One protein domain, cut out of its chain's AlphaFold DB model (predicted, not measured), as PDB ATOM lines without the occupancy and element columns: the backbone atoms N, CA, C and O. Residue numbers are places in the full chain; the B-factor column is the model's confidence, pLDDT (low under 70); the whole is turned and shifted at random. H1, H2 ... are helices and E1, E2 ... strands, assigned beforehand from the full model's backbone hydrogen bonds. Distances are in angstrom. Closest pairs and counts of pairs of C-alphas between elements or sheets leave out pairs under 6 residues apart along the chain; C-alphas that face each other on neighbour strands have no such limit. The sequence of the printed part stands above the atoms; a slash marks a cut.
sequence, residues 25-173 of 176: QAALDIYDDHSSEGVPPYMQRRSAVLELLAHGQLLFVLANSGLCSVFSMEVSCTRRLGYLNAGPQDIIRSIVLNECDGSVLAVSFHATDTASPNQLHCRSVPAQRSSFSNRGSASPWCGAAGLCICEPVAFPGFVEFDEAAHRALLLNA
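What this domain is: This is residues 25 to 173 of the 176 residues of an uncharacterized protein of Scenedesmus sp. NREL 46B-D3 (UniProt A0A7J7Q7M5). Three antiparallel sheets follow one another along the longest axis: a four-stranded sheet E1 to E4 at one end, a three-stranded sheet E5 to E7 next to it, and a two-stranded hairpin E8 and E9 at the far end. The first two sheets make a sandwich that is only partly face to face, E5 covering E1 and E2, while the short helix H1 packs on the four-stranded sheet over E3. The printed part has 149 residues, with nine named strands and one named helix in the order E1 E2 E3 E4 E5 E6 E7 H1 E8 E9; the class is mostly strand, though named elements hold 66 residues, under half. Two stretches of 24 residues, 25 to 48 and 133 to 156, have no named element. The whole is compact, with a radius of gyration of the C-alphas of 15.1 A and spans of 46 by 35 by 30 A.

How they stand to each other: After residues 25 to 48, E1, residues 49 to 55, forms a hairpin with E2, residues 58 to 63, antiparallel at 166 degrees, with N 53 and O 60 3.0 A apart, within hydrogen-bond range. E2 forms a hairpin with E3, residues 68 to 74, where N 61 and O 69 are 2.9 A apart. E3 forms a hairpin with E4, residues 77 to 83, where N 70 and O 82 are 2.9 A apart. This meander, each strand the antiparallel neighbour of the one before, is strongly twisted, its strands' lines turning by 71 degrees from edge to edge. A second meander follows, E5, residues 90 to 98, E6, residues 103 to 110, and E7, residues 121 to 126. N 96 and O 105 of the hairpin E5 and E6 are 2.9 A apart, and N 106 and O 123 of the hairpin E6 and E7 are 2.9 A apart. The two sheets form a sandwich, two sheets face to face, with their strands at 20 degrees and the facing parts 9.7 A centre to centre. The closest C-alphas of E1 and E5 are those of Leu 53 and Leu 97, 7.5 A apart; E4 and E5 are apart. H1, residues 129 to 132, is on the first sheet, over E3, at a height over the sheet of 8.4 A. It is too short for an O i to N i+4 pair; its one O i to N i+3 pair is within hydrogen-bond range. Residues 147 to 148 pair antiparallel with residues 123 to 124 of E7. E8, residues 157 to 162, and E9, residues 167 to 172, form a hairpin with N 160 and O 169 3.0 A apart. E8 is only just apart from E6, their closest C-alphas 8.2 A from each other.

Where its parts are: E1 begins at C-alpha 49, (49.340, 42.753, 31.347), and measures 17.4 A; E2 measures 16.3 A, E3 19.0 A and E4 18.1 A. E5 measures 20.8 A, bends by 74 degrees at residue 93 and ends at C-alpha 98, (59.695, 34.597, 14.950). E6 measures 21.2 A, E7 16.4 A and H1 5.5 A. E8 measures 15.7 A, and E9, 15.9 A, ends at C-alpha 172, (68.486, 21.625, 30.197).

The domain as a whole: The two C-alphas farthest apart are those of Ser 76 and Ala 173, 48.4 A. The printed part has no cut. The link from H1 to E8, 24 residues, is long. The mean pLDDT of the printed part is 73.9, and 64 residues are under 70, among them residues 32 to 44, 142 to 159 and 165 to 173.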
ATOM      1  N   GLN A  25      40.046  50.006  27.354       65.38
ATOM      2  CA  GLN A  25      40.055  48.959  28.376       65.38
ATOM      3  C   GLN A  25      38.972  47.902  28.120       65.38
ATOM      4  O   GLN A  25      39.235  46.714  28.249       65.38
ATOM      5  N   ALA A  26      37.769  48.333  27.732       65.94
ATOM      6  CA  ALA A  26      36.667  47.425  27.420       65.94
ATOM      7  C   ALA A  26      36.866  46.704  26.075       65.94
ATOM      8  O   ALA A  26      36.438  45.566  25.915       65.94
ATOM      9  N   ALA A  27      37.521  47.353  25.107       65.25
ATOM     10  CA  ALA A  27      37.799  46.767  23.793       65.25
ATOM     11  C   ALA A  27      38.925  45.712  23.819       65.25
ATOM     12  O   ALA A  27      38.983  44.853  22.939       65.25
ATOM     13  N   LEU A  28      39.811  45.777  24.819       70.06
ATOM     14  CA  LEU A  28      40.965  44.890  25.002       70.06
ATOM     15  C   LEU A  28      40.857  44.039  26.275       70.06
ATOM     16  O   LEU A  28      41.872  43.678  26.873       70.06
ATOM     17  N   ASP A  29      39.638  43.712  26.704       77.44
ATOM     18  CA  ASP A  29      39.461  42.858  27.873       77.44
ATOM     19  C   ASP A  29      39.849  41.405  27.554       77.44
ATOM     20  O   ASP A  29      39.276  40.726  26.691       77.44
ATOM     21  N   ILE A  30      40.885  40.939  28.245       75.44
ATOM     22  CA  ILE A  30      41.431  39.588  28.110       75.44
ATOM     23  C   ILE A  30      40.448  38.577  28.707       75.44
ATOM     24  O   ILE A  30      40.373  37.456  28.214       75.44
ATOM     25  N   TYR A  31      39.695  38.974  29.734       74.50
ATOM     26  CA  TYR A  31      38.866  38.092  30.545       74.50
ATOM     27  C   TYR A  31      37.401  38.141  30.098       74.50
ATOM     28  O   TYR A  31      36.916  39.166  29.625       74.50
ATOM     29  N   ASP A  32      36.690  37.023  30.234       68.69
ATOM     30  CA  ASP A  32      35.253  36.959  29.975       68.69
ATOM     31  C   ASP A  32      34.445  37.327  31.225       68.69
ATOM     32  O   ASP A  32      34.671  36.775  32.301       68.69
ATOM     33  N   ASP A  33      33.463  38.222  31.077       58.09
ATOM     34  CA  ASP A  33      32.556  38.628  32.166       58.09
ATOM     35  C   ASP A  33      31.561  37.515  32.563       58.09
ATOM     36  O   ASP A  33      30.893  37.599  33.596       58.09
ATOM     37  N   HIS A  34      31.456  36.454  31.757       53.16
ATOM     38  CA  HIS A  34      30.581  35.316  32.015       53.16
ATOM     39  C   HIS A  34      31.392  34.100  32.460       53.16
ATOM     40  O   HIS A  34      31.975  33.374  31.654       53.16
ATOM     41  N   SER A  35      31.372  33.873  33.774       49.56
ATOM     42  CA  SER A  35      31.790  32.643  34.439       49.56
ATOM     43  C   SER A  35      30.986  31.457  33.898       49.56
ATOM     44  O   SER A  35      29.904  31.143  34.394       49.56
ATOM     45  N   SER A  36      31.492  30.824  32.845       46.72
ATOM     46  CA  SER A  36      31.004  29.529  32.382       46.72
ATOM     47  C   SER A  36      31.655  28.430  33.221       46.72
ATOM     48  O   SER A  36      32.840  28.498  33.563       46.72
ATOM     49  N   GLU A  37      30.863  27.429  33.602       44.97
ATOM     50  CA  GLU A  37      31.368  26.209  34.229       44.97
ATOM     51  C   GLU A  37      32.510  25.628  33.376       44.97
ATOM     52  O   GLU A  37      32.391  25.512  32.158       44.97
ATOM     53  N   GLY A  38      33.638  25.298  34.008       53.25
ATOM     54  CA  GLY A  38      34.818  24.752  33.324       53.25
ATOM     55  C   GLY A  38      35.911  25.767  32.968       53.25
ATOM     56  O   GLY A  38      36.956  25.364  32.458       53.25
ATOM     57  N   VAL A  39      35.729  27.057  33.274       59.09
ATOM     58  CA  VAL A  39      36.799  28.061  33.162       59.09
ATOM     59  C   VAL A  39      37.748  27.952  34.366       59.09
ATOM     60  O   VAL A  39      37.295  28.071  35.509       59.09
ATOM     61  N   PRO A  40      39.059  27.748  34.150       61.34
ATOM     62  CA  PRO A  40      40.024  27.564  35.228       61.34
ATOM     63  C   PRO A  40      40.132  28.825  36.110       61.34
ATOM     64  O   PRO A  40      39.968  29.941  35.611       61.34
ATOM     65  N   PRO A  41      40.451  28.703  37.414       62.19
ATOM     66  CA  PRO A  41      40.425  29.833  38.353       62.19
ATOM     67  C   PRO A  41      41.293  31.032  37.939       62.19
ATOM     68  O   PRO A  41      40.950  32.179  38.225       62.19
ATOM     69  N   TYR A  42      42.400  30.792  37.227       65.62
ATOM     70  CA  TYR A  42      43.293  31.854  36.751       65.62
ATOM     71  C   TYR A  42      42.682  32.714  35.630       65.62
ATOM     72  O   TYR A  42      43.115  33.845  35.427       65.62
ATOM     73  N   MET A  43      41.658  32.215  34.932       65.88
ATOM     74  CA  MET A  43      40.857  32.980  33.971       65.88
ATOM     75  C   MET A  43      39.734  33.784  34.637       65.88
ATOM     76  O   MET A  43      39.104  34.606  33.984       65.88
ATOM     77  N   GLN A  44      39.449  33.560  35.920       66.50
ATOM     78  CA  GLN A  44      38.366  34.262  36.618       66.50
ATOM     79  C   GLN A  44      38.861  35.527  37.327       66.50
ATOM     80  O   GLN A  44      38.074  36.414  37.655       66.50
ATOM     81  N   ARG A  45      40.175  35.634  37.569       73.00
ATOM     82  CA  ARG A  45      40.791  36.789  38.223       73.00
ATOM     83  C   ARG A  45      41.587  37.610  37.216       73.00
ATOM     84  O   ARG A  45      42.606  37.157  36.701       73.00
ATOM     85  N   ARG A  46      41.159  38.860  37.019       80.81
ATOM     86  CA  ARG A  46      41.897  39.848  36.227       80.81
ATOM     87  C   ARG A  46      43.302  40.044  36.803       80.81
ATOM     88  O   ARG A  46      43.459  40.203  38.015       80.81
ATOM     89  N   SER A  47      44.313  40.045  35.943       84.88
ATOM     90  CA  SER A  47      45.705  40.314  36.309       84.88
ATOM     91  C   SER A  47      46.317  41.370  35.389       84.88
ATOM     92  O   SER A  47      45.737  41.712  34.357       84.88
ATOM     93  N   ALA A  48      47.459  41.927  35.794       86.62
ATOM     94  CA  ALA A  48      48.178  42.904  34.986       86.62
ATOM     95  C   ALA A  48      48.638  42.292  33.655       86.62
ATOM     96  O   ALA A  48      48.942  41.098  33.585       86.62
ATOM     97  N   VAL A  49      48.712  43.124  32.618       88.69
ATOM     98  CA  VAL A  49      49.340  42.753  31.347       88.69
ATOM     99  C   VAL A  49      50.837  42.582  31.589       88.69
ATOM    100  O   VAL A  49      51.474  43.462  32.163       88.69
ATOM    101  N   LEU A  50      51.361  41.433  31.181       89.19
ATOM    102  CA  LEU A  50      52.770  41.080  31.260       89.19
ATOM    103  C   LEU A  50      53.494  41.443  29.960       89.19
ATOM    104  O   LEU A  50      54.544  42.074  30.008       89.19
ATOM    105  N   GLU A  51      52.921  41.077  28.813       89.50
ATOM    106  CA  GLU A  51      53.560  41.243  27.504       89.50
ATOM    107  C   GLU A  51      52.524  41.560  26.415       89.50
ATOM    108  O   GLU A  51      51.396  41.056  26.435       89.50
ATOM    109  N   LEU A  52      52.911  42.423  25.471       91.38
ATOM    110  CA  LEU A  52      52.130  42.791  24.292       91.38
ATOM    111  C   LEU A  52      52.969  42.520  23.048       91.38
ATOM    112  O   LEU A  52      54.071  43.047  22.925       91.38
ATOM    113  N   LEU A  53      52.419  41.762  22.107       91.06
ATOM    114  CA  LEU A  53      53.079  41.457  20.843       91.06
ATOM    115  C   LEU A  53      52.118  41.784  19.705       91.06
ATOM    116  O   LEU A  53      50.995  41.289  19.661       91.06
ATOM    117  N   ALA A  54      52.548  42.643  18.787       91.00
ATOM    118  CA  ALA A  54      51.767  43.023  17.618       91.00
ATOM    119  C   ALA A  54      52.419  42.461  16.354       91.00
ATOM    120  O   ALA A  54      53.611  42.652  16.129       91.00
ATOM    121  N   HIS A  55      51.630  41.789  15.517       88.62
ATOM    122  CA  HIS A  55      52.083  41.289  14.224       88.62
ATOM    123  C   HIS A  55      50.980  41.447  13.175       88.62
ATOM    124  O   HIS A  55      49.905  40.849  13.274       88.62
ATOM    125  N   GLY A  56      51.226  42.287  12.168       87.81
ATOM    126  CA  GLY A  56      50.229  42.630  11.156       87.81
ATOM    127  C   GLY A  56      48.969  43.240  11.781       87.81
ATOM    128  O   GLY A  56      49.020  44.297  12.401       87.81
ATOM    129  N   GLN A  57      47.828  42.567  11.614       88.50
ATOM    130  CA  GLN A  57      46.538  42.975  12.191       88.50
ATOM    131  C   GLN A  57      46.197  42.214  13.479       88.50
ATOM    132  O   GLN A  57      45.051  42.249  13.922       88.50
ATOM    133  N   LEU A  58      47.150  41.485  14.060       88.56
ATOM    134  CA  LEU A  58      46.948  40.722  15.283       88.56
ATOM    135  C   LEU A  58      47.677  41.368  16.456       88.56
ATOM    136  O   LEU A  58      48.819  41.807  16.329       88.56
ATOM    137  N   LEU A  59      47.006  41.389  17.602       91.06
ATOM    138  CA  LEU A  59      47.558  41.791  18.886       91.06
ATOM    139  C   LEU A  59      47.425  40.632  19.866       91.06
ATOM    140  O   LEU A  59      46.321  40.185  20.169       91.06
ATOM    141  N   PHE A  60      48.557  40.174  20.370       91.12
ATOM    142  CA  PHE A  60      48.668  39.173  21.412       91.12
ATOM    143  C   PHE A  60      48.879  39.890  22.739       91.12
ATOM    144  O   PHE A  60      49.743  40.759  22.859       91.12
ATOM    145  N   VAL A  61      48.066  39.538  23.728       91.88
ATOM    146  CA  VAL A  61      48.080  40.159  25.051       91.88
ATOM    147  C   VAL A  61      48.244  39.064  26.086       91.88
ATOM    148  O   VAL A  61      47.301  38.316  26.343       91.88
ATOM    149  N   LEU A  62      49.435  38.968  26.670       91.88
ATOM    150  CA  LEU A  62      49.750  38.034  27.744       91.88
ATOM    151  C   LEU A  62      49.541  38.717  29.095       91.88
ATOM    152  O   LEU A  62      50.118  39.767  29.368       91.88
ATOM    153  N   ALA A  63      48.731  38.113  29.955       90.50
ATOM    154  CA  ALA A  63      48.513  38.548  31.325       90.50
ATOM    155  C   ALA A  63      49.403  37.771  32.304       90.50
ATOM    156  O   ALA A  63      49.794  36.635  32.040       90.50
ATOM    157  N   ASN A  64      49.656  38.340  33.483       88.56
ATOM    158  CA  ASN A  64      50.465  37.701  34.526       88.56
ATOM    159  C   ASN A  64      49.847  36.390  35.063       88.56
ATOM    160  O   ASN A  64      50.535  35.569  35.657       88.56
ATOM    161  N   SER A  65      48.549  36.165  34.833       86.94
ATOM    162  CA  SER A  65      47.877  34.882  35.080       86.94
ATOM    163  C   SER A  65      48.282  33.771  34.098       86.94
ATOM    164  O   SER A  65      47.813  32.647  34.240       86.94
ATOM    165  N   GLY A  66      49.085  34.087  33.080       87.88
ATOM    166  CA  GLY A  66      49.491  33.198  31.991       87.88
ATOM    167  C   GLY A  66      48.432  32.984  30.914       87.88
ATOM    168  O   GLY A  66      48.530  32.059  30.106       87.88
ATOM    169  N   LEU A  67      47.413  33.843  30.896       88.06
ATOM    170  CA  LEU A  67      46.397  33.880  29.855       88.06
ATOM    171  C   LEU A  67      46.868  34.782  28.716       88.06
ATOM    172  O   LEU A  67      47.218  35.933  28.964       88.06
ATOM    173  N   CYS A  68      46.847  34.282  27.486       90.31
ATOM    174  CA  CYS A  68      47.211  35.046  26.305       90.31
ATOM    175  C   CYS A  68      46.024  35.139  25.345       90.31
ATOM    176  O   CYS A  68      45.612  34.140  24.754       90.31
ATOM    177  N   SER A  69      45.480  36.343  25.187       88.81
ATOM    178  CA  SER A  69      44.372  36.625  24.270       88.81
ATOM    179  C   SER A  69      44.881  37.182  22.952       88.81
ATOM    180  O   SER A  69      45.805  37.992  22.928       88.81
ATOM    181  N   VAL A  70      44.236  36.785  21.858       88.62
ATOM    182  CA  VAL A  70      44.549  37.262  20.509       88.62
ATOM    183  C   VAL A  70      43.411  38.137  20.014       88.62
ATOM    184  O   VAL A  70      42.253  37.718  19.990       88.62
ATOM    185  N   PHE A  71      43.736  39.349  19.588       87.00
ATOM    186  CA  PHE A  71      42.797  40.330  19.067       87.00
ATOM    187  C   PHE A  71      43.108  40.645  17.610       87.00
ATOM    188  O   PHE A  71      44.262  40.751  17.215       87.00
ATOM    189  N   SER A  72      42.061  40.841  16.819       86.00
ATOM    190  CA  SER A  72      42.146  41.469  15.508       86.00
ATOM    191  C   SER A  72      42.048  42.978  15.680       86.00
ATOM    192  O   SER A  72      41.032  43.471  16.170       86.00
ATOM    193  N   MET A  73      43.079  43.696  15.255       84.81
ATOM    194  CA  MET A  73      43.129  45.153  15.202       84.81
ATOM    195  C   MET A  73      42.576  45.631  13.854       84.81
ATOM    196  O   MET A  73      43.322  45.816  12.894       84.81
ATOM    197  N   GLU A  74      41.259  45.805  13.760       78.75
ATOM    198  CA  GLU A  74      40.643  46.490  12.618       78.75
ATOM    199  C   GLU A  74      40.443  47.973  12.954       78.75
ATOM    200  O   GLU A  74      40.130  48.320  14.092       78.75
ATOM    201  N   VAL A  75      40.578  48.852  11.953       66.31
ATOM    202  CA  VAL A  75      40.506  50.323  12.107       66.31
ATOM    203  C   VAL A  75      39.241  50.779  12.847       66.31
ATOM    204  O   VAL A  75      39.266  51.758  13.589       66.31
ATOM    205  N   SER A  76      38.130  50.069  12.655       63.72
ATOM    206  CA  SER A  76      36.828  50.410  13.228       63.72
ATOM    207  C   SER A  76      36.491  49.684  14.533       63.72
ATOM    208  O   SER A  76      35.618  50.156  15.260       63.72
ATOM    209  N   CYS A  77      37.112  48.539  14.836       69.06
ATOM    210  CA  CYS A  77      36.791  47.763  16.033       69.06
ATOM    211  C   CYS A  77      37.854  46.699  16.320       69.06
ATOM    212  O   CYS A  77      38.134  45.846  15.478       69.06
ATOM    213  N   THR A  78      38.385  46.694  17.539       77.62
ATOM    214  CA  THR A  78      39.211  45.585  18.011       77.62
ATOM    215  C   THR A  78      38.312  44.438  18.453       77.62
ATOM    216  O   THR A  78      37.401  44.631  19.257       77.62
ATOM    217  N   ARG A  79      38.560  43.232  17.941       81.12
ATOM    218  CA  ARG A  79      37.766  42.041  18.269       81.12
ATOM    219  C   ARG A  79      38.662  40.910  18.748       81.12
ATOM    220  O   ARG A  79      39.576  40.520  18.028       81.12
ATOM    221  N   ARG A  80      38.356  40.319  19.908       82.19
ATOM    222  CA  ARG A  80      39.037  39.100  20.367       82.19
ATOM    223  C   ARG A  80      38.700  37.929  19.440       82.19
ATOM    224  O   ARG A  80      37.530  37.670  19.155       82.19
ATOM    225  N   LEU A  81      39.731  37.258  18.941       81.38
ATOM    226  CA  LEU A  81      39.623  36.075  18.090       81.38
ATOM    227  C   LEU A  81      39.581  34.791  18.925       81.38
ATOM    228  O   LEU A  81      38.824  33.882  18.599       81.38
ATOM    229  N   GLY A  82      40.341  34.752  20.019       83.38
ATOM    230  CA  GLY A  82      40.434  33.605  20.919       83.38
ATOM    231  C   GLY A  82      41.624  33.739  21.864       83.38
ATOM    232  O   GLY A  82      42.114  34.847  22.096       83.38
ATOM    233  N   TYR A  83      42.094  32.604  22.373       85.44
ATOM    234  CA  TYR A  83      43.256  32.511  23.254       85.44
ATOM    235  C   TYR A  83      44.393  31.743  22.576       85.44
ATOM    236  O   TYR A  83      44.136  30.721  21.952       85.44
ATOM    237  N   LEU A  84      45.640  32.196  22.731       87.25
ATOM    238  CA  LEU A  84      46.843  31.481  22.273       87.25
ATOM    239  C   LEU A  84      47.116  30.221  23.115       87.25
ATOM    240  O   LEU A  84      47.790  29.294  22.664       87.25
ATOM    241  N   ASN A  85      46.582  30.176  24.339       87.44
ATOM    242  CA  ASN A  85      46.638  29.004  25.204       87.44
ATOM    243  C   ASN A  85      46.042  27.779  24.491       87.44
ATOM    244  O   ASN A  85      44.990  27.862  23.851       87.44
ATOM    245  N   ALA A  86      46.696  26.628  24.650       80.88
ATOM    246  CA  ALA A  86      46.243  25.360  24.078       80.88
ATOM    247  C   ALA A  86      44.994  24.803  24.785       80.88
ATOM    248  O   ALA A  86      44.276  23.975  24.225       80.88
ATOM    249  N   GLY A  87      44.725  25.255  26.011       78.69
ATOM    250  CA  GLY A  87      43.570  24.839  26.793       78.69
ATOM    251  C   GLY A  87      43.533  25.469  28.190       78.69
ATOM    252  O   GLY A  87      44.400  26.275  28.530       78.69
ATOM    253  N   PRO A  88      42.566  25.058  29.027       77.94
ATOM    254  CA  PRO A  88      42.311  25.636  30.350       77.94
ATOM    255  C   PRO A  88      43.351  25.291  31.422       77.94
ATOM    256  O   PRO A  88      43.204  25.694  32.565       77.94
ATOM    257  N   GLN A  89      44.367  24.500  31.109       79.75
ATOM    258  CA  GLN A  89      45.439  24.174  32.055       79.75
ATOM    259  C   GLN A  89      46.800  24.655  31.551       79.75
ATOM    260  O   GLN A  89      47.818  24.438  32.198       79.75
ATOM    261  N   ASP A  90      46.819  25.295  30.384       82.94
ATOM    262  CA  ASP A  90      48.022  25.792  29.746       82.94
ATOM    263  C   ASP A  90      48.301  27.212  30.239       82.94
ATOM    264  O   ASP A  90      47.490  28.115  30.020       82.94
ATOM    265  N   ILE A  91      49.434  27.407  30.915       86.62
ATOM    266  CA  ILE A  91      49.840  28.687  31.503       86.62
ATOM    267  C   ILE A  91      51.057  29.200  30.738       86.62
ATOM    268  O   ILE A  91      52.161  28.673  30.878       86.62
ATOM    269  N   ILE A  92      50.858  30.235  29.920       89.19
ATOM    270  CA  ILE A  92      51.923  30.851  29.118       89.19
ATOM    271  C   ILE A  92      52.767  31.770  30.003       89.19
ATOM    272  O   ILE A  92      52.240  32.525  30.817       89.19
ATOM    273  N   ARG A  93      54.091  31.706  29.858       89.19
ATOM    274  CA  ARG A  93      55.047  32.522  30.622       89.19
ATOM    275  C   ARG A  93      55.755  33.563  29.771       89.19
ATOM    276  O   ARG A  93      56.157  34.585  30.316       89.19
ATOM    277  N   SER A  94      55.895  33.302  28.476       87.88
ATOM    278  CA  SER A  94      56.521  34.206  27.514       87.88
ATOM    279  C   SER A  94      56.006  33.909  26.110       87.88
ATOM    280  O   SER A  94      55.677  32.756  25.794       87.88
ATOM    281  N   ILE A  95      55.923  34.954  25.288       89.88
ATOM    282  CA  ILE A  95      55.659  34.857  23.856       89.88
ATOM    283  C   ILE A  95      56.742  35.604  23.079       89.88
ATOM    284  O   ILE A  95      57.156  36.682  23.474       89.88
ATOM    285  N   VAL A  96      57.186  35.056  21.952       87.88
ATOM    286  CA  VAL A  96      58.191  35.696  21.091       87.88
ATOM    287  C   VAL A  96      57.750  35.596  19.640       87.88
ATOM    288  O   VAL A  96      57.211  34.575  19.217       87.88
ATOM    289  N   LEU A  97      57.948  36.663  18.868       86.31
ATOM    290  CA  LEU A  97      57.686  36.647  17.434       86.31
ATOM    291  C   LEU A  97      58.910  36.077  16.716       86.31
ATOM    292  O   LEU A  97      60.007  36.614  16.838       86.31
ATOM    293  N   ASN A  98      58.713  35.029  15.926       83.25
ATOM    294  CA  ASN A  98      59.695  34.597  14.950       83.25
ATOM    295  C   ASN A  98      59.532  35.427  13.673       83.25
ATOM    296  O   ASN A  98      58.597  35.231  12.896       83.25
ATOM    297  N   GLU A  99      60.448  36.365  13.450       80.38
ATOM    298  CA  GLU A  99      60.411  37.239  12.275       80.38
ATOM    299  C   GLU A  99      60.659  36.489  10.958       80.38
ATOM    300  O   GLU A  99      60.242  36.963   9.903       80.38
ATOM    301  N   CYS A 100      61.286  35.307  11.006       78.19
ATOM    302  CA  CYS A 100      61.593  34.528   9.808       78.19
ATOM    303  C   CYS A 100      60.352  33.961   9.118       78.19
ATOM    304  O   CYS A 100      60.232  34.031   7.896       78.19
ATOM    305  N   ASP A 101      59.443  33.368   9.890       79.62
ATOM    306  CA  ASP A 101      58.245  32.702   9.369       79.62
ATOM    307  C   ASP A 101      56.938  33.389   9.800       79.62
ATOM    308  O   ASP A 101      55.852  32.965   9.397       79.62
ATOM    309  N   GLY A 102      57.026  34.463  10.592       82.75
ATOM    310  CA  GLY A 102      55.870  35.180  11.120       82.75
ATOM    311  C   GLY A 102      55.043  34.333  12.089       82.75
ATOM    312  O   GLY A 102      53.826  34.499  12.169       82.75
ATOM    313  N   SER A 103      55.657  33.380  12.789       85.44
ATOM    314  CA  SER A 103      55.006  32.601  13.843       85.44
ATOM    315  C   SER A 103      55.233  33.213  15.224       85.44
ATOM    316  O   SER A 103      56.222  33.891  15.475       85.44
ATOM    317  N   VAL A 104      54.298  32.983  16.143       87.62
ATOM    318  CA  VAL A 104      54.470  33.287  17.563       87.62
ATOM    319  C   VAL A 104      54.881  32.017  18.285       87.62
ATOM    320  O   VAL A 104      54.159  31.017  18.285       87.62
ATOM    321  N   LEU A 105      56.033  32.092  18.930       86.88
ATOM    322  CA  LEU A 105      56.578  31.082  19.813       86.88
ATOM    323  C   LEU A 105      56.008  31.321  21.207       86.88
ATOM    324  O   LEU A 105      56.241  32.365  21.806       86.88
ATOM    325  N   ALA A 106      55.234  30.369  21.717       87.81
ATOM    326  CA  ALA A 106      54.675  30.417  23.061       87.81
ATOM    327  C   ALA A 106      55.395  29.411  23.956       87.81
ATOM    328  O   ALA A 106      55.453  28.223  23.623       87.81
ATOM    329  N   VAL A 107      55.890  29.885  25.098       86.62
ATOM    330  CA  VAL A 107      56.473  29.046  26.148       86.62
ATOM    331  C   VAL A 107      55.474  28.941  27.289       86.62
ATOM    332  O   VAL A 107      55.079  29.951  27.880       86.62
ATOM    333  N   SER A 108      55.056  27.724  27.607       86.19
ATOM    334  CA  SER A 108      54.057  27.462  28.640       86.19
ATOM    335  C   SER A 108      54.388  26.221  29.456       86.19
ATOM    336  O   SER A 108      55.247  25.433  29.082       86.19
ATOM    337  N   PHE A 109      53.701  26.034  30.576       83.44
ATOM    338  CA  PHE A 109      53.672  24.760  31.290       83.44
ATOM    339  C   PHE A 109      52.219  24.368  31.553       83.44
ATOM    340  O   PHE A 109      51.323  25.222  31.566       83.44
ATOM    341  N   HIS A 110      51.980  23.075  31.746       78.38
ATOM    342  CA  HIS A 110      50.644  22.553  31.992       78.38
ATOM    343  C   HIS A 110      50.430  22.337  33.493       78.38
ATOM    344  O   HIS A 110      51.145  21.563  34.122       78.38
ATOM    345  N   ALA A 111      49.433  23.000  34.080       70.56
ATOM    346  CA  ALA A 111      49.219  23.001  35.531       70.56
ATOM    347  C   ALA A 111      48.896  21.615  36.121       70.56
ATOM    348  O   ALA A 111      49.079  21.395  37.317       70.56
ATOM    349  N   THR A 112      48.400  20.687  35.299       67.94
ATOM    350  CA  THR A 112      48.019  19.329  35.718       67.94
ATOM    351  C   THR A 112      49.015  18.254  35.294       67.94
ATOM    352  O   THR A 112      48.702  17.071  35.427       67.94
ATOM    353  N   ASP A 113      50.184  18.622  34.766       65.38
ATOM    354  CA  ASP A 113      51.225  17.641  34.479       65.38
ATOM    355  C   ASP A 113      51.845  17.145  35.793       65.38
ATOM    356  O   ASP A 113      52.671  17.803  36.421       65.38
ATOM    357  N   THR A 114      51.391  15.984  36.257       61.03
ATOM    358  CA  THR A 114      51.872  15.360  37.494       61.03
ATOM    359  C   THR A 114      53.162  14.572  37.297       61.03
ATOM    360  O   THR A 114      53.858  14.313  38.279       61.03
ATOM    361  N   ALA A 115      53.493  14.192  36.058       62.34
ATOM    362  CA  ALA A 115      54.725  13.474  35.746       62.34
ATOM    363  C   ALA A 115      55.916  14.438  35.688       62.34
ATOM    364  O   ALA A 115      57.015  14.089  36.122       62.34
ATOM    365  N   SER A 116      55.686  15.663  35.210       65.06
ATOM    366  CA  SER A 116      56.716  16.691  35.098       65.06
ATOM    367  C   SER A 116      56.183  18.101  35.421       65.06
ATOM    368  O   SER A 116      56.056  18.946  34.541       65.06
ATOM    369  N   PRO A 117      55.947  18.415  36.714       60.12
ATOM    370  CA  PRO A 117      55.179  19.586  37.173       60.12
ATOM    371  C   PRO A 117      55.756  20.978  36.861       60.12
ATOM    372  O   PRO A 117      55.141  21.976  37.215       60.12
ATOM    373  N   ASN A 118      56.907  21.067  36.193       65.38
ATOM    374  CA  ASN A 118      57.533  22.317  35.742       65.38
ATOM    375  C   ASN A 118      58.115  22.187  34.326       65.38
ATOM    376  O   ASN A 118      59.080  22.867  33.976       65.38
ATOM    377  N   GLN A 119      57.581  21.266  33.531       75.00
ATOM    378  CA  GLN A 119      58.036  21.065  32.171       75.00
ATOM    379  C   GLN A 119      57.589  22.225  31.285       75.00
ATOM    380  O   GLN A 119      56.403  22.557  31.228       75.00
ATOM    381  N   LEU A 120      58.545  22.850  30.602       78.69
ATOM    382  CA  LEU A 120      58.233  23.891  29.634       78.69
ATOM    383  C   LEU A 120      57.940  23.246  28.281       78.69
ATOM    384  O   LEU A 120      58.750  22.490  27.743       78.69
ATOM    385  N   HIS A 121      56.788  23.589  27.721       79.12
ATOM    386  CA  HIS A 121      56.379  23.266  26.366       79.12
ATOM    387  C   HIS A 121      56.553  24.501  25.486       79.12
ATOM    388  O   HIS A 121      56.095  25.590  25.839       79.12
ATOM    389  N   CYS A 122      57.172  24.320  24.319       79.94
ATOM    390  CA  CYS A 122      57.300  25.382  23.324       79.94
ATOM    391  C   CYS A 122      56.470  25.042  22.088       79.94
ATOM    392  O   CYS A 122      56.565  23.940  21.539       79.94
ATOM    393  N   ARG A 123      55.661  25.996  21.625       82.94
ATOM    394  CA  ARG A 123      54.801  25.828  20.446       82.94
ATOM    395  C   ARG A 123      54.984  26.985  19.478       82.94
ATOM    396  O   ARG A 123      54.981  28.128  19.921       82.94
ATOM    397  N   SER A 124      55.050  26.682  18.182       82.50
ATOM    398  CA  SER A 124      54.885  27.690  17.127       82.50
ATOM    399  C   SER A 124      53.437  27.770  16.762       82.50
ATOM    400  O   SER A 124      52.847  26.752  16.402       82.50
ATOM    401  N   VAL A 125      52.890  28.972  16.738       84.81
ATOM    402  CA  VAL A 125      51.587  29.226  16.141       84.81
ATOM    403  C   VAL A 125      51.762  30.270  15.046       84.81
ATOM    404  O   VAL A 125      52.173  31.385  15.355       84.81
ATOM    405  N   PRO A 126      51.451  29.968  13.773       85.75
ATOM    406  CA  PRO A 126      51.500  30.972  12.714       85.75
ATOM    407  C   PRO A 126      50.655  32.196  13.091       85.75
ATOM    408  O   PRO A 126      49.472  32.040  13.420       85.75
ATOM    409  N   ALA A 127      51.228  33.403  13.026       85.19
ATOM    410  CA  ALA A 127      50.567  34.655  13.406       85.19
ATOM    411  C   ALA A 127      49.609  35.144  12.306       85.19
ATOM    412  O   ALA A 127      49.669  36.271  11.819       85.19
ATOM    413  N   GLN A 128      48.700  34.265  11.894       84.56
ATOM    414  CA  GLN A 128      47.711  34.513  10.859       84.56
ATOM    415  C   GLN A 128      46.311  34.425  11.447       84.56
ATOM    416  O   GLN A 128      46.016  33.608  12.316       84.56
ATOM    417  N   ARG A 129      45.403  35.266  10.945       77.75
ATOM    418  CA  ARG A 129      44.028  35.329  11.451       77.75
ATOM    419  C   ARG A 129      43.307  33.983  11.358       77.75
ATOM    420  O   ARG A 129      42.512  33.680  12.237       77.75
ATOM    421  N   SER A 130      43.573  33.190  10.321       74.88
ATOM    422  CA  SER A 130      43.015  31.843  10.133       74.88
ATOM    423  C   SER A 130      43.357  30.887  11.275       74.88
ATOM    424  O   SER A 130      42.504  30.082  11.631       74.88
ATOM    425  N   SER A 131      44.535  31.018  11.894       74.38
ATOM    426  CA  SER A 131      44.963  30.199  13.038       74.38
ATOM    427  C   SER A 131      44.071  30.387  14.269       74.38
ATOM    428  O   SER A 131      43.950  29.486  15.090       74.38
ATOM    429  N   PHE A 132      43.424  31.553  14.382       73.69
ATOM    430  CA  PHE A 132      42.590  31.941  15.526       73.69
ATOM    431  C   PHE A 132      41.128  32.192  15.132       73.69
ATOM    432  O   PHE A 132      40.287  32.496  15.977       73.69
ATOM    433  N   SER A 133      40.801  32.123  13.838       65.25
ATOM    434  CA  SER A 133      39.456  32.392  13.348       65.25
ATOM    435  C   SER A 133      38.605  31.151  13.530       65.25
ATOM    436  O   SER A 133      38.729  30.158  12.816       65.25
ATOM    437  N   ASN A 134      37.698  31.242  14.488       57.94
ATOM    438  CA  ASN A 134      36.853  30.140  14.878       57.94
ATOM    439  C   ASN A 134      35.694  29.890  13.884       57.94
ATOM    440  O   ASN A 134      34.532  30.172  14.171       57.94
ATOM    441  N   ARG A 135      35.997  29.396  12.676       45.97
ATOM    442  CA  ARG A 135      34.993  29.054  11.647       45.97
ATOM    443  C   ARG A 135      34.397  27.641  11.794       45.97
ATOM    444  O   ARG A 135      33.938  27.077  10.806       45.97
ATOM    445  N   GLY A 136      34.346  27.083  13.008       45.50
ATOM    446  CA  GLY A 136      33.672  25.795  13.245       45.50
ATOM    447  C   GLY A 136      34.134  24.976  14.455       45.50
ATOM    448  O   GLY A 136      33.655  23.860  14.622       45.50
ATOM    449  N   SER A 137      35.037  25.484  15.297       50.03
ATOM    450  CA  SER A 137      35.478  24.808  16.522       50.03
ATOM    451  C   SER A 137      34.681  25.335  17.722       50.03
ATOM    452  O   SER A 137      34.629  26.528  17.991       50.03
ATOM    453  N   ALA A 138      34.058  24.468  18.515       53.28
ATOM    454  CA  ALA A 138      33.375  24.907  19.741       53.28
ATOM    455  C   ALA A 138      34.346  25.459  20.814       53.28
ATOM    456  O   ALA A 138      33.908  25.958  21.848       53.28
ATOM    457  N   SER A 139      35.661  25.369  20.582       63.28
ATOM    458  CA  SER A 139      36.702  25.739  21.535       63.28
ATOM    459  C   SER A 139      37.259  27.148  21.258       63.28
ATOM    460  O   SER A 139      37.707  27.398  20.138       63.28
ATOM    461  N   PRO A 140      37.277  28.066  22.249       66.81
ATOM    462  CA  PRO A 140      37.902  29.394  22.137       66.81
ATOM    463  C   PRO A 140      39.437  29.353  22.254       66.81
ATOM    464  O   PRO A 140      40.108  30.376  22.099       66.81
ATOM    465  N   TRP A 141      39.979  28.184  22.579       72.88
ATOM    466  CA  TRP A 141      41.400  27.917  22.726       72.88
ATOM    467  C   TRP A 141      42.037  27.697  21.360       72.88
ATOM    468  O   TRP A 141      41.368  27.222  20.437       72.88
ATOM    469  N   CYS A 142      43.336  27.969  21.243       66.62
ATOM    470  CA  CYS A 142      44.117  27.604  20.068       66.62
ATOM    471  C   CYS A 142      44.308  26.079  20.067       66.62
ATOM    472  O   CYS A 142      45.377  25.550  20.362       66.62
ATOM    473  N   GLY A 143      43.220  25.351  19.811       53.12
ATOM    474  CA  GLY A 143      43.205  23.904  19.727       53.12
ATOM    475  C   GLY A 143      44.023  23.474  18.519       53.12
ATOM    476  O   GLY A 143      43.595  23.648  17.385       53.12
ATOM    477  N   ALA A 144      45.202  22.915  18.773       46.41
ATOM    478  CA  ALA A 144      45.957  22.079  17.839       46.41
ATOM    479  C   ALA A 144      46.499  22.708  16.533       46.41
ATOM    480  O   ALA A 144      47.126  21.991  15.761       46.41
ATOM    481  N   ALA A 145      46.346  24.012  16.275       42.97
ATOM    482  CA  ALA A 145      46.981  24.658  15.110       42.97
ATOM    483  C   ALA A 145      48.459  25.038  15.339       42.97
ATOM    484  O   ALA A 145      49.139  25.475  14.411       42.97
ATOM    485  N   GLY A 146      48.954  24.892  16.572       49.44
ATOM    486  CA  GLY A 146      50.356  25.118  16.891       49.44
ATOM    487  C   GLY A 146      51.176  23.850  16.700       49.44
ATOM    488  O   GLY A 146      50.951  22.870  17.410       49.44
ATOM    489  N   LEU A 147      52.132  23.864  15.772       52.56
ATOM    490  CA  LEU A 147      53.138  22.809  15.687       52.56
ATOM    491  C   LEU A 147      53.963  22.857  16.981       52.56
ATOM    492  O   LEU A 147      54.548  23.889  17.320       52.56
ATOM    493  N   CYS A 148      53.972  21.759  17.738       53.28
ATOM    494  CA  CYS A 148      54.905  21.596  18.847       53.28
ATOM    495  C   CYS A 148      56.314  21.571  18.247       53.28
ATOM    496  O   CYS A 148      56.612  20.678  17.455       53.28
ATOM    497  N   ILE A 149      57.138  22.577  18.545       53.12
ATOM    498  CA  ILE A 149      58.469  22.682  17.923       53.12
ATOM    499  C   ILE A 149      59.511  21.943  18.747       53.12
ATOM    500  O   ILE A 149      60.487  21.440  18.199       53.12
ATOM    501  N   CYS A 150      59.332  21.892  20.064       58.31
ATOM    502  CA  CYS A 150      60.417  21.527  20.956       58.31
ATOM    503  C   CYS A 150      60.050  20.339  21.823       58.31
ATOM    504  O   CYS A 150      58.951  20.267  22.382       58.31
ATOM    505  N   GLU A 151      61.027  19.447  21.981       59.56
ATOM    506  CA  GLU A 151      61.040  18.540  23.112       59.56
ATOM    507  C   GLU A 151      60.936  19.348  24.410       59.56
ATOM    508  O   GLU A 151      61.441  20.474  24.502       59.56
ATOM    509  N   PRO A 152      60.236  18.808  25.407       64.69
ATOM    510  CA  PRO A 152      60.048  19.518  26.649       64.69
ATOM    511  C   PRO A 152      61.368  19.831  27.370       64.69
ATOM    512  O   PRO A 152      62.257  18.984  27.461       64.69
ATOM    513  N   VAL A 153      61.457  21.021  27.972       67.00
ATOM    514  CA  VAL A 153      62.601  21.417  28.814       67.00
ATOM    515  C   VAL A 153      62.287  21.094  30.267       67.00
ATOM    516  O   VAL A 153      61.257  21.519  30.798       67.00
ATOM    517  N   ALA A 154      63.171  20.339  30.917       68.25
ATOM    518  CA  ALA A 154      63.055  20.038  32.334       68.25
ATOM    519  C   ALA A 154      63.566  21.223  33.160       68.25
ATOM    520  O   ALA A 154      64.640  21.762  32.901       68.25
ATOM    521  N   PHE A 155      62.816  21.614  34.187       60.59
ATOM    522  CA  PHE A 155      63.293  22.587  35.163       60.59
ATOM    523  C   PHE A 155      64.331  21.951  36.121       60.59
ATOM    524  O   PHE A 155      64.079  20.846  36.607       60.59
ATOM    525  N   PRO A 156      65.435  22.640  36.482       61.97
ATOM    526  CA  PRO A 156      65.851  23.946  35.980       61.97
ATOM    527  C   PRO A 156      66.381  23.842  34.544       61.97
ATOM    528  O   PRO A 156      67.237  23.025  34.227       61.97
ATOM    529  N   GLY A 157      65.854  24.691  33.675       69.00
ATOM    530  CA  GLY A 157      66.198  24.761  32.265       69.00
ATOM    531  C   GLY A 157      65.539  25.997  31.671       69.00
ATOM    532  O   GLY A 157      64.559  26.505  32.225       69.00
ATOM    533  N   PHE A 158      66.109  26.528  30.599       67.50
ATOM    534  CA  PHE A 158      65.604  27.737  29.959       67.50
ATOM    535  C   PHE A 158      65.638  27.605  28.442       67.50
ATOM    536  O   PHE A 158      66.362  26.786  27.875       67.50
ATOM    537  N   VAL A 159      64.790  28.401  27.802       68.62
ATOM    538  CA  VAL A 159      64.701  28.512  26.353       68.62
ATOM    539  C   VAL A 159      65.339  29.838  25.985       68.62
ATOM    540  O   VAL A 159      64.919  30.877  26.493       68.62
ATOM    541  N   GLU A 160      66.356  29.800  25.136       73.56
ATOM    542  CA  GLU A 160      66.983  30.996  24.581       73.56
ATOM    543  C   GLU A 160      66.615  31.097  23.106       73.56
ATOM    544  O   GLU A 160      66.703  30.116  22.369       73.56
ATOM    545  N   PHE A 161      66.170  32.268  22.665       67.69
ATOM    546  CA  PHE A 161      65.930  32.499  21.247       67.69
ATOM    547  C   PHE A 161      67.219  32.999  20.609       67.69
ATOM    548  O   PHE A 161      67.693  34.089  20.917       67.69
ATOM    549  N   ASP A 162      67.785  32.183  19.725       69.62
ATOM    550  CA  ASP A 162      68.910  32.582  18.891       69.62
ATOM    551  C   ASP A 162      68.360  33.409  17.728       69.62
ATOM    552  O   ASP A 162      67.797  32.865  16.773       69.62
ATOM    553  N   GLU A 163      68.486  34.733  17.837       65.44
ATOM    554  CA  GLU A 163      68.032  35.674  16.811       65.44
ATOM    555  C   GLU A 163      68.764  35.474  15.477       65.44
ATOM    556  O   GLU A 163      68.163  35.662  14.424       65.44
ATOM    557  N   ALA A 164      70.035  35.054  15.498       70.12
ATOM    558  CA  ALA A 164      70.834  34.876  14.287       70.12
ATOM    559  C   ALA A 164      70.475  33.584  13.538       70.12
ATOM    560  O   ALA A 164      70.527  33.540  12.308       70.12
ATOM    561  N   ALA A 165      70.118  32.527  14.270       66.88
ATOM    562  CA  ALA A 165      69.703  31.251  13.691       66.88
ATOM    563  C   ALA A 165      68.178  31.081  13.598       66.88
ATOM    564  O   ALA A 165      67.719  30.055  13.093       66.88
ATOM    565  N   HIS A 166      67.407  32.056  14.089       62.75
ATOM    566  CA  HIS A 166      65.944  32.064  14.107       62.75
ATOM    567  C   HIS A 166      65.336  30.780  14.686       62.75
ATOM    568  O   HIS A 166      64.376  30.216  14.156       62.75
ATOM    569  N   ARG A 167      65.931  30.283  15.775       66.75
ATOM    570  CA  ARG A 167      65.532  29.030  16.426       66.75
ATOM    571  C   ARG A 167      65.536  29.168  17.940       66.75
ATOM    572  O   ARG A 167      66.358  29.880  18.513       66.75
ATOM    573  N   ALA A 168      64.644  28.428  18.584       66.31
ATOM    574  CA  ALA A 168      64.684  28.240  20.024       66.31
ATOM    575  C   ALA A 168      65.775  27.217  20.376       66.31
ATOM    576  O   ALA A 168      65.768  26.091  19.874       66.31
ATOM    577  N   LEU A 169      66.710  27.607  21.235       68.56
ATOM    578  CA  LEU A 169      67.684  26.733  21.870       68.56
ATOM    579  C   LEU A 169      67.132  26.279  23.222       68.56
ATOM    580  O   LEU A 169      66.651  27.083  24.019       68.56
ATOM    581  N   LEU A 170      67.204  24.974  23.470       69.75
ATOM    582  CA  LEU A 170      66.731  24.347  24.698       69.75
ATOM    583  C   LEU A 170      67.949  24.015  25.555       69.75
ATOM    584  O   LEU A 170      68.788  23.207  25.154       69.75
ATOM    585  N   LEU A 171      68.048  24.628  26.729       68.44
ATOM    586  CA  LEU A 171      69.144  24.399  27.664       68.44
ATOM    587  C   LEU A 171      68.583  23.721  28.912       68.44
ATOM    588  O   LEU A 171      67.971  24.358  29.769       68.44
ATOM    589  N   ASN A 172      68.789  22.407  29.002       67.38
ATOM    590  CA  ASN A 172      68.486  21.625  30.197       67.38
ATOM    591  C   ASN A 172      69.685  21.682  31.149       67.38
ATOM    592  O   ASN A 172      70.793  21.299  30.764       67.38
ATOM    593  N   ALA A 173      69.475  22.076  32.409       63.88
ATOM    594  CA  ALA A 173      70.565  22.090  33.391       63.88
ATOM    595  C   ALA A 173      71.061  20.682  33.762       63.88
ATOM    596  O   ALA A 173      72.117  20.557  34.364       63.88
TER     597      ALA A 173